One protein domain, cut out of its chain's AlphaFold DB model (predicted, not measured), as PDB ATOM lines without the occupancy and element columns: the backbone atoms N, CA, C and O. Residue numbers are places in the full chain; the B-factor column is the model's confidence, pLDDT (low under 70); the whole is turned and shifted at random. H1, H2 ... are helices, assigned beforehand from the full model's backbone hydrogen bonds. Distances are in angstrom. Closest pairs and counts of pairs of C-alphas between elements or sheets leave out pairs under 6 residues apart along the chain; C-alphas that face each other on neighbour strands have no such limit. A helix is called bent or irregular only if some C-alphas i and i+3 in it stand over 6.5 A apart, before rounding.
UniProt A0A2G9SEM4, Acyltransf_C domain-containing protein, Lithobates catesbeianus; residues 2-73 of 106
ATOM      1  N   ASP A   2     153.484 144.171 136.723       79.88
ATOM      2  CA  ASP A   2     154.243 145.010 135.792       79.88
ATOM      3  C   ASP A   2     155.657 144.462 135.523       79.88
ATOM      4  O   ASP A   2     156.263 143.835 136.396       79.88
ATOM      5  N   ILE A   3     156.203 144.720 134.330       82.38
ATOM      6  CA  ILE A   3     157.548 144.263 133.906       82.38
ATOM      7  C   ILE A   3     158.644 144.865 134.795       82.38
ATOM      8  O   ILE A   3     159.658 144.226 135.081       82.38
ATOM      9  N   GLN A   4     158.423 146.081 135.291       71.31
ATOM     10  CA  GLN A   4     159.371 146.781 136.155       71.31
ATOM     11  C   GLN A   4     159.613 146.043 137.480       71.31
ATOM     12  O   GLN A   4     160.744 146.008 137.961       71.31
ATOM     13  N   THR A   5     158.587 145.389 138.037       75.44
ATOM     14  CA  THR A   5     158.715 144.578 139.258       75.44
ATOM     15  C   THR A   5     159.601 143.352 139.037       75.44
ATOM     16  O   THR A   5     160.358 142.986 139.929       75.44
ATOM     17  N   TRP A   6     159.550 142.744 137.849       75.19
ATOM     18  CA  TRP A   6     160.383 141.587 137.508       75.19
ATOM     19  C   TRP A   6     161.863 141.946 137.370       75.19
ATOM     20  O   TRP A   6     162.715 141.207 137.848       75.19
ATOM     21  N   ILE A   7     162.172 143.078 136.733       79.88
ATOM     22  CA  ILE A   7     163.560 143.475 136.454       79.88
ATOM     23  C   ILE A   7     164.233 144.075 137.693       79.88
ATOM     24  O   ILE A   7     165.394 143.785 137.966       79.88
ATOM     25  N   LEU A   8     163.520 144.918 138.445       73.75
ATOM     26  CA  LEU A   8     164.094 145.658 139.575       73.75
ATOM     27  C   LEU A   8     163.900 144.950 140.921       73.75
ATOM     28  O   LEU A   8     164.428 145.413 141.929       73.75
ATOM     29  N   GLY A   9     163.096 143.881 140.970       71.88
ATOM     30  CA  GLY A   9     162.716 143.212 142.220       71.88
ATOM     31  C   GLY A   9     161.958 144.119 143.198       71.88
ATOM     32  O   GLY A   9     161.774 143.764 144.361       71.88
ATOM     33  N   TYR A  10     161.532 145.304 142.754       68.12
ATOM     34  CA  TYR A  10     160.897 146.302 143.600       68.12
ATOM     35  C   TYR A  10     159.382 146.111 143.602       68.12
ATOM     36  O   TYR A  10     158.726 146.170 142.556       68.12
ATOM     37  N   ARG A  11     158.821 145.913 144.796       68.44
ATOM     38  CA  ARG A  11     157.379 145.853 145.036       68.44
ATOM     39  C   ARG A  11     156.990 146.983 145.992       68.44
ATOM     40  O   ARG A  11     157.686 147.167 146.993       68.44
ATOM     41  N   PRO A  12     155.897 147.721 145.726       70.25
ATOM     42  CA  PRO A  12     155.407 148.712 146.671       70.25
ATOM     43  C   PRO A  12     155.117 148.055 148.030       70.25
ATOM     44  O   PRO A  12     154.674 146.896 148.067       70.25
ATOM     45  N   PRO A  13     155.362 148.772 149.142       69.69
ATOM     46  CA  PRO A  13     155.137 148.245 150.479       69.69
ATOM     47  C   PRO A  13     153.682 147.787 150.596       69.69
ATOM     48  O   PRO A  13     152.750 148.568 150.430       69.69
ATOM     49  N   THR A  14     153.501 146.488 150.813       68.81
ATOM     50  CA  THR A  14     152.190 145.860 150.972       68.81
ATOM     51  C   THR A  14     152.062 145.426 152.425       68.81
ATOM     52  O   THR A  14     153.014 144.891 152.995       68.81
ATOM     53  N   VAL A  15     150.899 145.667 153.026       73.12
ATOM     54  CA  VAL A  15     150.615 145.207 154.387       73.12
ATOM     55  C   VAL A  15     150.481 143.685 154.352       73.12
ATOM     56  O   VAL A  15     149.528 143.152 153.788       73.12
ATOM     57  N   THR A  16     151.460 142.989 154.924       74.75
ATOM     58  CA  THR A  16     151.439 141.530 155.068       74.75
ATOM     59  C   THR A  16     151.141 141.197 156.521       74.75
ATOM     60  O   THR A  16     151.949 141.479 157.405       74.75
ATOM     61  N   HIS A  17     149.987 140.587 156.774       76.25
ATOM     62  CA  HIS A  17     149.636 140.096 158.100       76.25
ATOM     63  C   HIS A  17     150.287 138.727 158.323       76.25
ATOM     64  O   HIS A  17     149.978 137.769 157.620       76.25
ATOM     65  N   VAL A  18     151.201 138.639 159.292       78.88
ATOM     66  CA  VAL A  18     151.866 137.385 159.674       78.88
ATOM     67  C   VAL A  18     151.485 137.043 161.107       78.88
ATOM     68  O   VAL A  18     151.788 137.801 162.027       78.88
ATOM     69  N   TYR A  19     150.843 135.892 161.293       81.06
ATOM     70  CA  TYR A  19     150.528 135.336 162.605       81.06
ATOM     71  C   TYR A  19     151.517 134.211 162.924       81.06
ATOM     72  O   TYR A  19     151.536 133.190 162.238       81.06
ATOM     73  N   TYR A  20     152.371 134.410 163.933       80.31
ATOM     74  CA  TYR A  20     153.345 133.411 164.376       80.31
ATOM     75  C   TYR A  20     152.989 132.893 165.771       80.31
ATOM     76  O   TYR A  20     152.626 133.661 166.661       80.31
ATOM     77  N   ARG A  21     153.138 131.581 165.975       82.88
ATOM     78  CA  ARG A  21     152.992 130.917 167.275       82.88
ATOM     79  C   ARG A  21     154.234 130.073 167.533       82.88
ATOM     80  O   ARG A  21     154.703 129.372 166.641       82.88
ATOM     81  N   ILE A  22     154.790 130.194 168.733       84.25
ATOM     82  CA  ILE A  22     156.010 129.495 169.148       84.25
ATOM     83  C   ILE A  22     155.598 128.372 170.094       84.25
ATOM     84  O   ILE A  22     154.845 128.622 171.034       84.25
ATOM     85  N   TYR A  23     156.108 127.166 169.854       87.44
ATOM     86  CA  TYR A  23     155.900 126.008 170.721       87.44
ATOM     87  C   TYR A  23     157.242 125.557 171.305       87.44
ATOM     88  O   TYR A  23     158.229 125.476 170.565       87.44
ATOM     89  N   PRO A  24     157.325 125.286 172.614       90.25
ATOM     90  CA  PRO A  24     158.528 124.725 173.205       90.25
ATOM     91  C   PRO A  24     158.750 123.299 172.691       90.25
ATOM     92  O   PRO A  24     157.817 122.516 172.555       90.25
ATOM     93  N   ILE A  25     160.014 122.929 172.477       86.25
ATOM     94  CA  ILE A  25     160.380 121.615 171.919       86.25
ATOM     95  C   ILE A  25     159.878 120.432 172.761       86.25
ATOM     96  O   ILE A  25     159.650 119.352 172.238       86.25
ATOM     97  N   LYS A  26     159.664 120.645 174.065       87.81
ATOM     98  CA  LYS A  26     159.145 119.626 174.985       87.81
ATOM     99  C   LYS A  26     157.698 119.212 174.682       87.81
ATOM    100  O   LYS A  26     157.290 118.145 175.112       87.81
ATOM    101  N   GLU A  27     156.933 120.062 173.996       85.81
ATOM    102  CA  GLU A  27     155.542 119.797 173.591       85.81
ATOM    103  C   GLU A  27     155.443 119.117 172.220       85.81
ATOM    104  O   GLU A  27     154.340 118.805 171.768       85.81
ATOM    105  N   VAL A  28     156.573 118.937 171.532       88.12
ATOM    106  CA  VAL A  28     156.629 118.285 170.227       88.12
ATOM    107  C   VAL A  28     156.915 116.801 170.461       88.12
ATOM    108  O   VAL A  28     157.982 116.475 170.989       88.12
ATOM    109  N   PRO A  29     155.984 115.898 170.112       89.62
ATOM    110  CA  PRO A  29     156.217 114.467 170.248       89.62
ATOM    111  C   PRO A  29     157.339 114.009 169.304       89.62
ATOM    112  O   PRO A  29     157.500 114.528 168.199       89.62
ATOM    113  N   MET A  30     158.143 113.053 169.773       85.69
ATOM    114  CA  MET A  30     159.295 112.507 169.037       85.69
ATOM    115  C   MET A  30     158.918 111.285 168.188       85.69
ATOM    116  O   MET A  30     159.614 110.971 167.225       85.69
ATOM    117  N   GLU A  31     157.819 110.615 168.538       90.44
ATOM    118  CA  GLU A  31     157.300 109.452 167.823       90.44
ATOM    119  C   GLU A  31     156.597 109.871 166.528       90.44
ATOM    120  O   GLU A  31     155.904 110.888 166.474       90.44
ATOM    121  N   THR A  32     156.757 109.082 165.464       87.06
ATOM    122  CA  THR A  32     156.327 109.466 164.109       87.06
ATOM    123  C   THR A  32     154.812 109.580 163.943       87.06
ATOM    124  O   THR A  32     154.349 110.449 163.203       87.06
ATOM    125  N   GLU A  33     154.036 108.719 164.606       90.44
ATOM    126  CA  GLU A  33     152.567 108.746 164.526       90.44
ATOM    127  C   GLU A  33     152.011 109.942 165.307       90.44
ATOM    128  O   GLU A  33     151.298 110.773 164.746       90.44
ATOM    129  N   GLU A  34     152.453 110.114 166.554       88.88
ATOM    130  CA  GLU A  34     152.053 111.238 167.406       88.88
ATOM    131  C   GLU A  34     152.475 112.597 166.822       88.88
ATOM    132  O   GLU A  34     151.735 113.576 166.914       88.88
ATOM    133  N   LEU A  35     153.644 112.671 166.176       91.00
ATOM    134  CA  LEU A  35     154.094 113.865 165.457       91.00
ATOM    135  C   LEU A  35     153.194 114.192 164.270       91.00
ATOM    136  O   LEU A  35     152.900 115.364 164.026       91.00
ATOM    137  N   THR A  36     152.756 113.172 163.538       91.75
ATOM    138  CA  THR A  36     151.863 113.349 162.394       91.75
ATOM    139  C   THR A  36     150.519 113.910 162.851       91.75
ATOM    140  O   THR A  36     150.064 114.920 162.310       91.75
ATOM    141  N   ASP A  37     149.935 113.340 163.902       93.75
ATOM    142  CA  ASP A  37     148.673 113.813 164.476       93.75
ATOM    143  C   ASP A  37     148.791 115.235 165.041       93.75
ATOM    144  O   ASP A  37     147.933 116.087 164.793       93.75
ATOM    145  N   TRP A  38     149.898 115.536 165.726       93.12
ATOM    146  CA  TRP A  38     150.188 116.878 166.233       93.12
ATOM    147  C   TRP A  38     150.272 117.911 165.102       93.12
ATOM    148  O   TRP A  38     149.717 119.008 165.211       93.12
ATOM    149  N   LEU A  39     150.926 117.570 163.986       91.38
ATOM    150  CA  LEU A  39     151.001 118.434 162.806       91.38
ATOM    151  C   LEU A  39     149.629 118.622 162.152       91.38
ATOM    152  O   LEU A  39     149.284 119.751 161.794       91.38
ATOM    153  N   TYR A  40     148.830 117.558 162.031       94.88
ATOM    154  CA  TYR A  40     147.473 117.643 161.490       94.88
ATOM    155  C   TYR A  40     146.587 118.561 162.321       94.88
ATOM    156  O   TYR A  40     145.926 119.438 161.761       94.88
ATOM    157  N   GLN A  41     146.619 118.431 163.647       93.50
ATOM    158  CA  GLN A  41     145.863 119.309 164.536       93.50
ATOM    159  C   GLN A  41     146.223 120.783 164.301       93.50
ATOM    160  O   GLN A  41     145.343 121.633 164.173       93.50
ATOM    161  N   ARG A  42     147.517 121.093 164.166       92.69
ATOM    162  CA  ARG A  42     147.990 122.464 163.918       92.69
ATOM    163  C   ARG A  42     147.638 122.977 162.531       92.69
ATOM    164  O   ARG A  42     147.414 124.175 162.361       92.69
ATOM    165  N   PHE A  43     147.571 122.087 161.549       93.00
ATOM    166  CA  PHE A  43     147.091 122.428 160.221       93.00
ATOM    167  C   PHE A  43     145.604 122.798 160.253       93.00
ATOM    168  O   PHE A  43     145.232 123.831 159.708       93.00
ATOM    169  N   VAL A  44     144.772 122.028 160.956       94.00
ATOM    170  CA  VAL A  44     143.343 122.343 161.125       94.00
ATOM    171  C   VAL A  44     143.153 123.676 161.856       94.00
ATOM    172  O   VAL A  44     142.403 124.522 161.376       94.00
ATOM    173  N   GLU A  45     143.886 123.916 162.952       90.69
ATOM    174  CA  GLU A  45     143.880 125.211 163.659       90.69
ATOM    175  C   GLU A  45     144.229 126.381 162.714       90.69
ATOM    176  O   GLU A  45     143.613 127.445 162.768       90.69
ATOM    177  N   LYS A  46     145.212 126.194 161.824       90.31
ATOM    178  CA  LYS A  46     145.601 127.201 160.826       90.31
ATOM    179  C   LYS A  46     144.475 127.486 159.831       90.31
ATOM    180  O   LYS A  46     144.251 128.651 159.512       90.31
ATOM    181  N   GLU A  47     143.811 126.458 159.311       92.88
ATOM    182  CA  GLU A  47     142.735 126.629 158.326       92.88
ATOM    183  C   GLU A  47     141.516 127.349 158.926       92.88
ATOM    184  O   GLU A  47     140.919 128.200 158.265       92.88
ATOM    185  N   ASP A  48     141.202 127.097 160.199       91.00
ATOM    186  CA  ASP A  48     140.157 127.822 160.933       91.00
ATOM    187  C   ASP A  48     140.509 129.312 161.107       91.00
ATOM    188  O   ASP A  48     139.734 130.200 160.744       91.00
ATOM    189  N   LEU A  49     141.742 129.611 161.538       88.94
ATOM    190  CA  LEU A  49     142.235 130.989 161.655       88.94
ATOM    191  C   LEU A  49     142.242 131.733 160.314       88.94
ATOM    192  O   LEU A  49     141.950 132.930 160.269       88.94
ATOM    193  N   LEU A  50     142.588 131.046 159.223       89.12
ATOM    194  CA  LEU A  50     142.544 131.615 157.878       89.12
ATOM    195  C   LEU A  50     141.109 131.894 157.436       89.12
ATOM    196  O   LEU A  50     140.852 132.962 156.887       89.12
ATOM    197  N   SER A  51     140.183 130.978 157.712       91.19
ATOM    198  CA  SER A  51     138.759 131.159 157.414       91.19
ATOM    199  C   SER A  51     138.214 132.399 158.128       91.19
ATOM    200  O   SER A  51     137.654 133.285 157.484       91.19
ATOM    201  N   HIS A  52     138.513 132.552 159.422       88.31
ATOM    202  CA  HIS A  52     138.149 133.749 160.180       88.31
ATOM    203  C   HIS A  52     138.783 135.034 159.620       88.31
ATOM    204  O   HIS A  52     138.122 136.073 159.539       88.31
ATOM    205  N   PHE A  53     140.054 134.976 159.206       88.12
ATOM    206  CA  PHE A  53     140.737 136.113 158.588       88.12
ATOM    207  C   PHE A  53     140.093 136.517 157.257       88.12
ATOM    208  O   PHE A  53     139.959 137.711 156.992       88.12
ATOM    209  N   TYR A  54     139.664 135.559 156.431       88.88
ATOM    210  CA  TYR A  54     138.971 135.859 155.177       88.88
ATOM    211  C   TYR A  54     137.590 136.485 155.398       88.88
ATOM    212  O   TYR A  54     137.190 137.340 154.610       88.88
ATOM    213  N   GLU A  55     136.884 136.114 156.468       89.75
ATOM    214  CA  GLU A  55     135.571 136.679 156.809       89.75
ATOM    215  C   GLU A  55     135.661 138.055 157.484       89.75
ATOM    216  O   GLU A  55     134.928 138.978 157.133       89.75
ATOM    217  N   THR A  56     136.562 138.207 158.460       86.19
ATOM    218  CA  THR A  56     136.636 139.389 159.341       86.19
ATOM    219  C   THR A  56     137.686 140.407 158.878       86.19
ATOM    220  O   THR A  56     137.633 141.579 159.248       86.19
ATOM    221  N   GLY A  57     138.664 139.981 158.074       81.69
ATOM    222  CA  GLY A  57     139.798 140.803 157.638       81.69
ATOM    223  C   GLY A  57     140.875 141.021 158.710       81.69
ATOM    224  O   GLY A  57     141.806 141.797 158.496       81.69
ATOM    225  N   ALA A  58     140.764 140.364 159.868       78.25
ATOM    226  CA  ALA A  58     141.715 140.466 160.970       78.25
ATOM    227  C   ALA A  58     141.892 139.115 161.672       78.25
ATOM    228  O   ALA A  58     140.967 138.310 161.739       78.25
ATOM    229  N   PHE A  59     143.092 138.868 162.201       80.06
ATOM    230  CA  PHE A  59     143.342 137.706 163.055       80.06
ATOM    231  C   PHE A  59     142.757 137.945 164.453       80.06
ATOM    232  O   PHE A  59     142.804 139.086 164.934       80.06
ATOM    233  N   PRO A  60     142.251 136.898 165.132       73.75
ATOM    234  CA  PRO A  60     141.735 137.048 166.481       73.75
ATOM    235  C   PRO A  60     142.872 137.498 167.418       73.75
ATOM    236  O   PRO A  60     143.991 136.976 167.329       73.75
ATOM    237  N   PRO A  61     142.639 138.490 168.296       66.50
ATOM    238  CA  PRO A  61     143.649 138.925 169.249       66.50
ATOM    239  C   PRO A  61     143.990 137.770 170.209       66.50
ATOM    240  O   PRO A  61     143.073 137.098 170.682       66.50
ATOM    241  N   PRO A  62     145.278 137.536 170.531       64.44
ATOM    242  CA  PRO A  62     145.653 136.537 171.526       64.44
ATOM    243  C   PRO A  62     144.981 136.853 172.864       64.44
ATOM    244  O   PRO A  62     144.870 138.029 173.229       64.44
ATOM    245  N   GLU A  63     144.585 135.828 173.622       59.50
ATOM    246  CA  GLU A  63     144.048 136.019 174.972       59.50
ATOM    247  C   GLU A  63     145.050 136.822 175.824       59.50
ATOM    248  O   GLU A  63     146.130 136.349 176.175       59.50
ATOM    249  N   GLY A  64     144.727 138.093 176.089       57.69
ATOM    250  CA  GLY A  64     145.565 139.020 176.857       57.69
ATOM    251  C   GLY A  64     146.371 140.060 176.060       57.69
ATOM    252  O   GLY A  64     146.899 140.987 176.673       57.69
ATOM    253  N   GLN A  65     146.431 140.004 174.722       53.84
ATOM    254  CA  GLN A  65     147.101 141.028 173.900       53.84
ATOM    255  C   GLN A  65     146.109 141.798 173.021       53.84
ATOM    256  O   GLN A  65     145.564 141.292 172.049       53.84
ATOM    257  N   LYS A  66     145.918 143.087 173.332       53.69
ATOM    258  CA  LYS A  66     144.954 143.962 172.638       53.69
ATOM    259  C   LYS A  66     145.383 144.404 171.232       53.69
ATOM    260  O   LYS A  66     144.582 145.028 170.544       53.69
ATOM    261  N   LYS A  67     146.628 144.157 170.809       52.41
ATOM    262  CA  LYS A  67     147.132 144.573 169.491       52.41
ATOM    263  C   LYS A  67     148.161 143.578 168.968       52.41
ATOM    264  O   LYS A  67     149.213 143.412 169.579       52.41
ATOM    265  N   ALA A  68     147.876 142.977 167.815       55.19
ATOM    266  CA  ALA A  68     148.905 142.347 167.003       55.19
ATOM    267  C   ALA A  68     149.950 143.418 166.655       55.19
ATOM    268  O   ALA A  68     149.619 144.452 166.068       55.19
ATOM    269  N   VAL A  69     151.202 143.215 167.070       57.03
ATOM    270  CA  VAL A  69     152.299 144.131 166.746       57.03
ATOM    271  C   VAL A  69     152.635 143.933 165.271       57.03
ATOM    272  O   VAL A  69     153.467 143.107 164.907       57.03
ATOM    273  N   SER A  70     151.947 144.674 164.406       58.81
ATOM    274  CA  SER A  70     152.311 144.791 162.999       58.81
ATOM    275  C   SER A  70     153.626 145.557 162.927       58.81
ATOM    276  O   SER A  70     153.651 146.783 163.026       58.81
ATOM    277  N   ARG A  71     154.745 144.834 162.823       63.47
ATOM    278  CA  ARG A  71     156.040 145.462 162.579       63.47
ATOM    279  C   ARG A  71     156.086 145.892 161.124       63.47
ATOM    280  O   ARG A  71     156.170 145.056 160.228       63.47
ATOM    281  N   GLU A  72     156.060 147.197 160.901       62.91
ATOM    282  CA  GLU A  72     156.286 147.756 159.578       62.91
ATOM    283  C   GLU A  72     157.695 147.373 159.104       62.91
ATOM    284  O   GLU A  72     158.710 147.769 159.681       62.91
ATOM    285  N   MET A  73     157.768 146.551 158.057       58.50
ATOM    286  CA  MET A  73     159.016 146.259 157.356       58.50
ATOM    287  C   MET A  73     159.288 147.380 156.349       58.50
ATOM    288  O   MET A  73     159.228 147.180 155.139       58.50
TER     289      MET A  73
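This is residues 2 to 73 of the 106 residues of the protein "Acyltransf_C domain-containing protein" of Lithobates catesbeianus (UniProt A0A2G9SEM4). A long, thin chain path in an open arrangement: small helix H1 sticks out at one end, a long strip without a named element, residues 9 to 31, leads away from it, and the long helix H2 runs back roughly beside that strip with few contacts between them. After H2, residues 57 to 73 make a tail that folds away from its end, with residues 61 to 67 sticking out. The printed part has 72 residues with two named helices, H1 then H2, and no named strand; the class is all helix, though under half of the residues, 31 of 72, are in named elements. The whole is extended, with a radius of gyration of the C-alphas of 17.4 A, and only just elongated, spanning 49 by 32 by 23 A.

H1, residues 3 to 8, and H2, residues 32 to 56, are apart, with no C-alpha of the one within 8 A of the other. Residues 3 to 10, of which 3 to 8 belong to H1, stand free. So do residues 20 to 26 of the link, and residues 32 to 36 and 40 to 45 of H2. In H1 and H2 every O i to N i+4 pair is within hydrogen-bond range.

H1 begins at C-alpha 3, (157.548, 144.263, 133.906), and is 8.8 A from first to last C-alpha. H2 is 36.1 A long, from C-alpha 32 at (156.327, 109.466, 164.109) to C-alpha 56 at (136.636, 139.389, 159.341). Neither helix is bent.

The two C-alphas farthest apart, of Gln 4 and Glu 31, are 49.0 A from each other. The link from H1 to H2, 23 residues, is long, and the printed part has no cut. Mean pLDDT of the printed part is 79.5; residues 10 to 11, 13 to 14 and 61 to 73 are under 70.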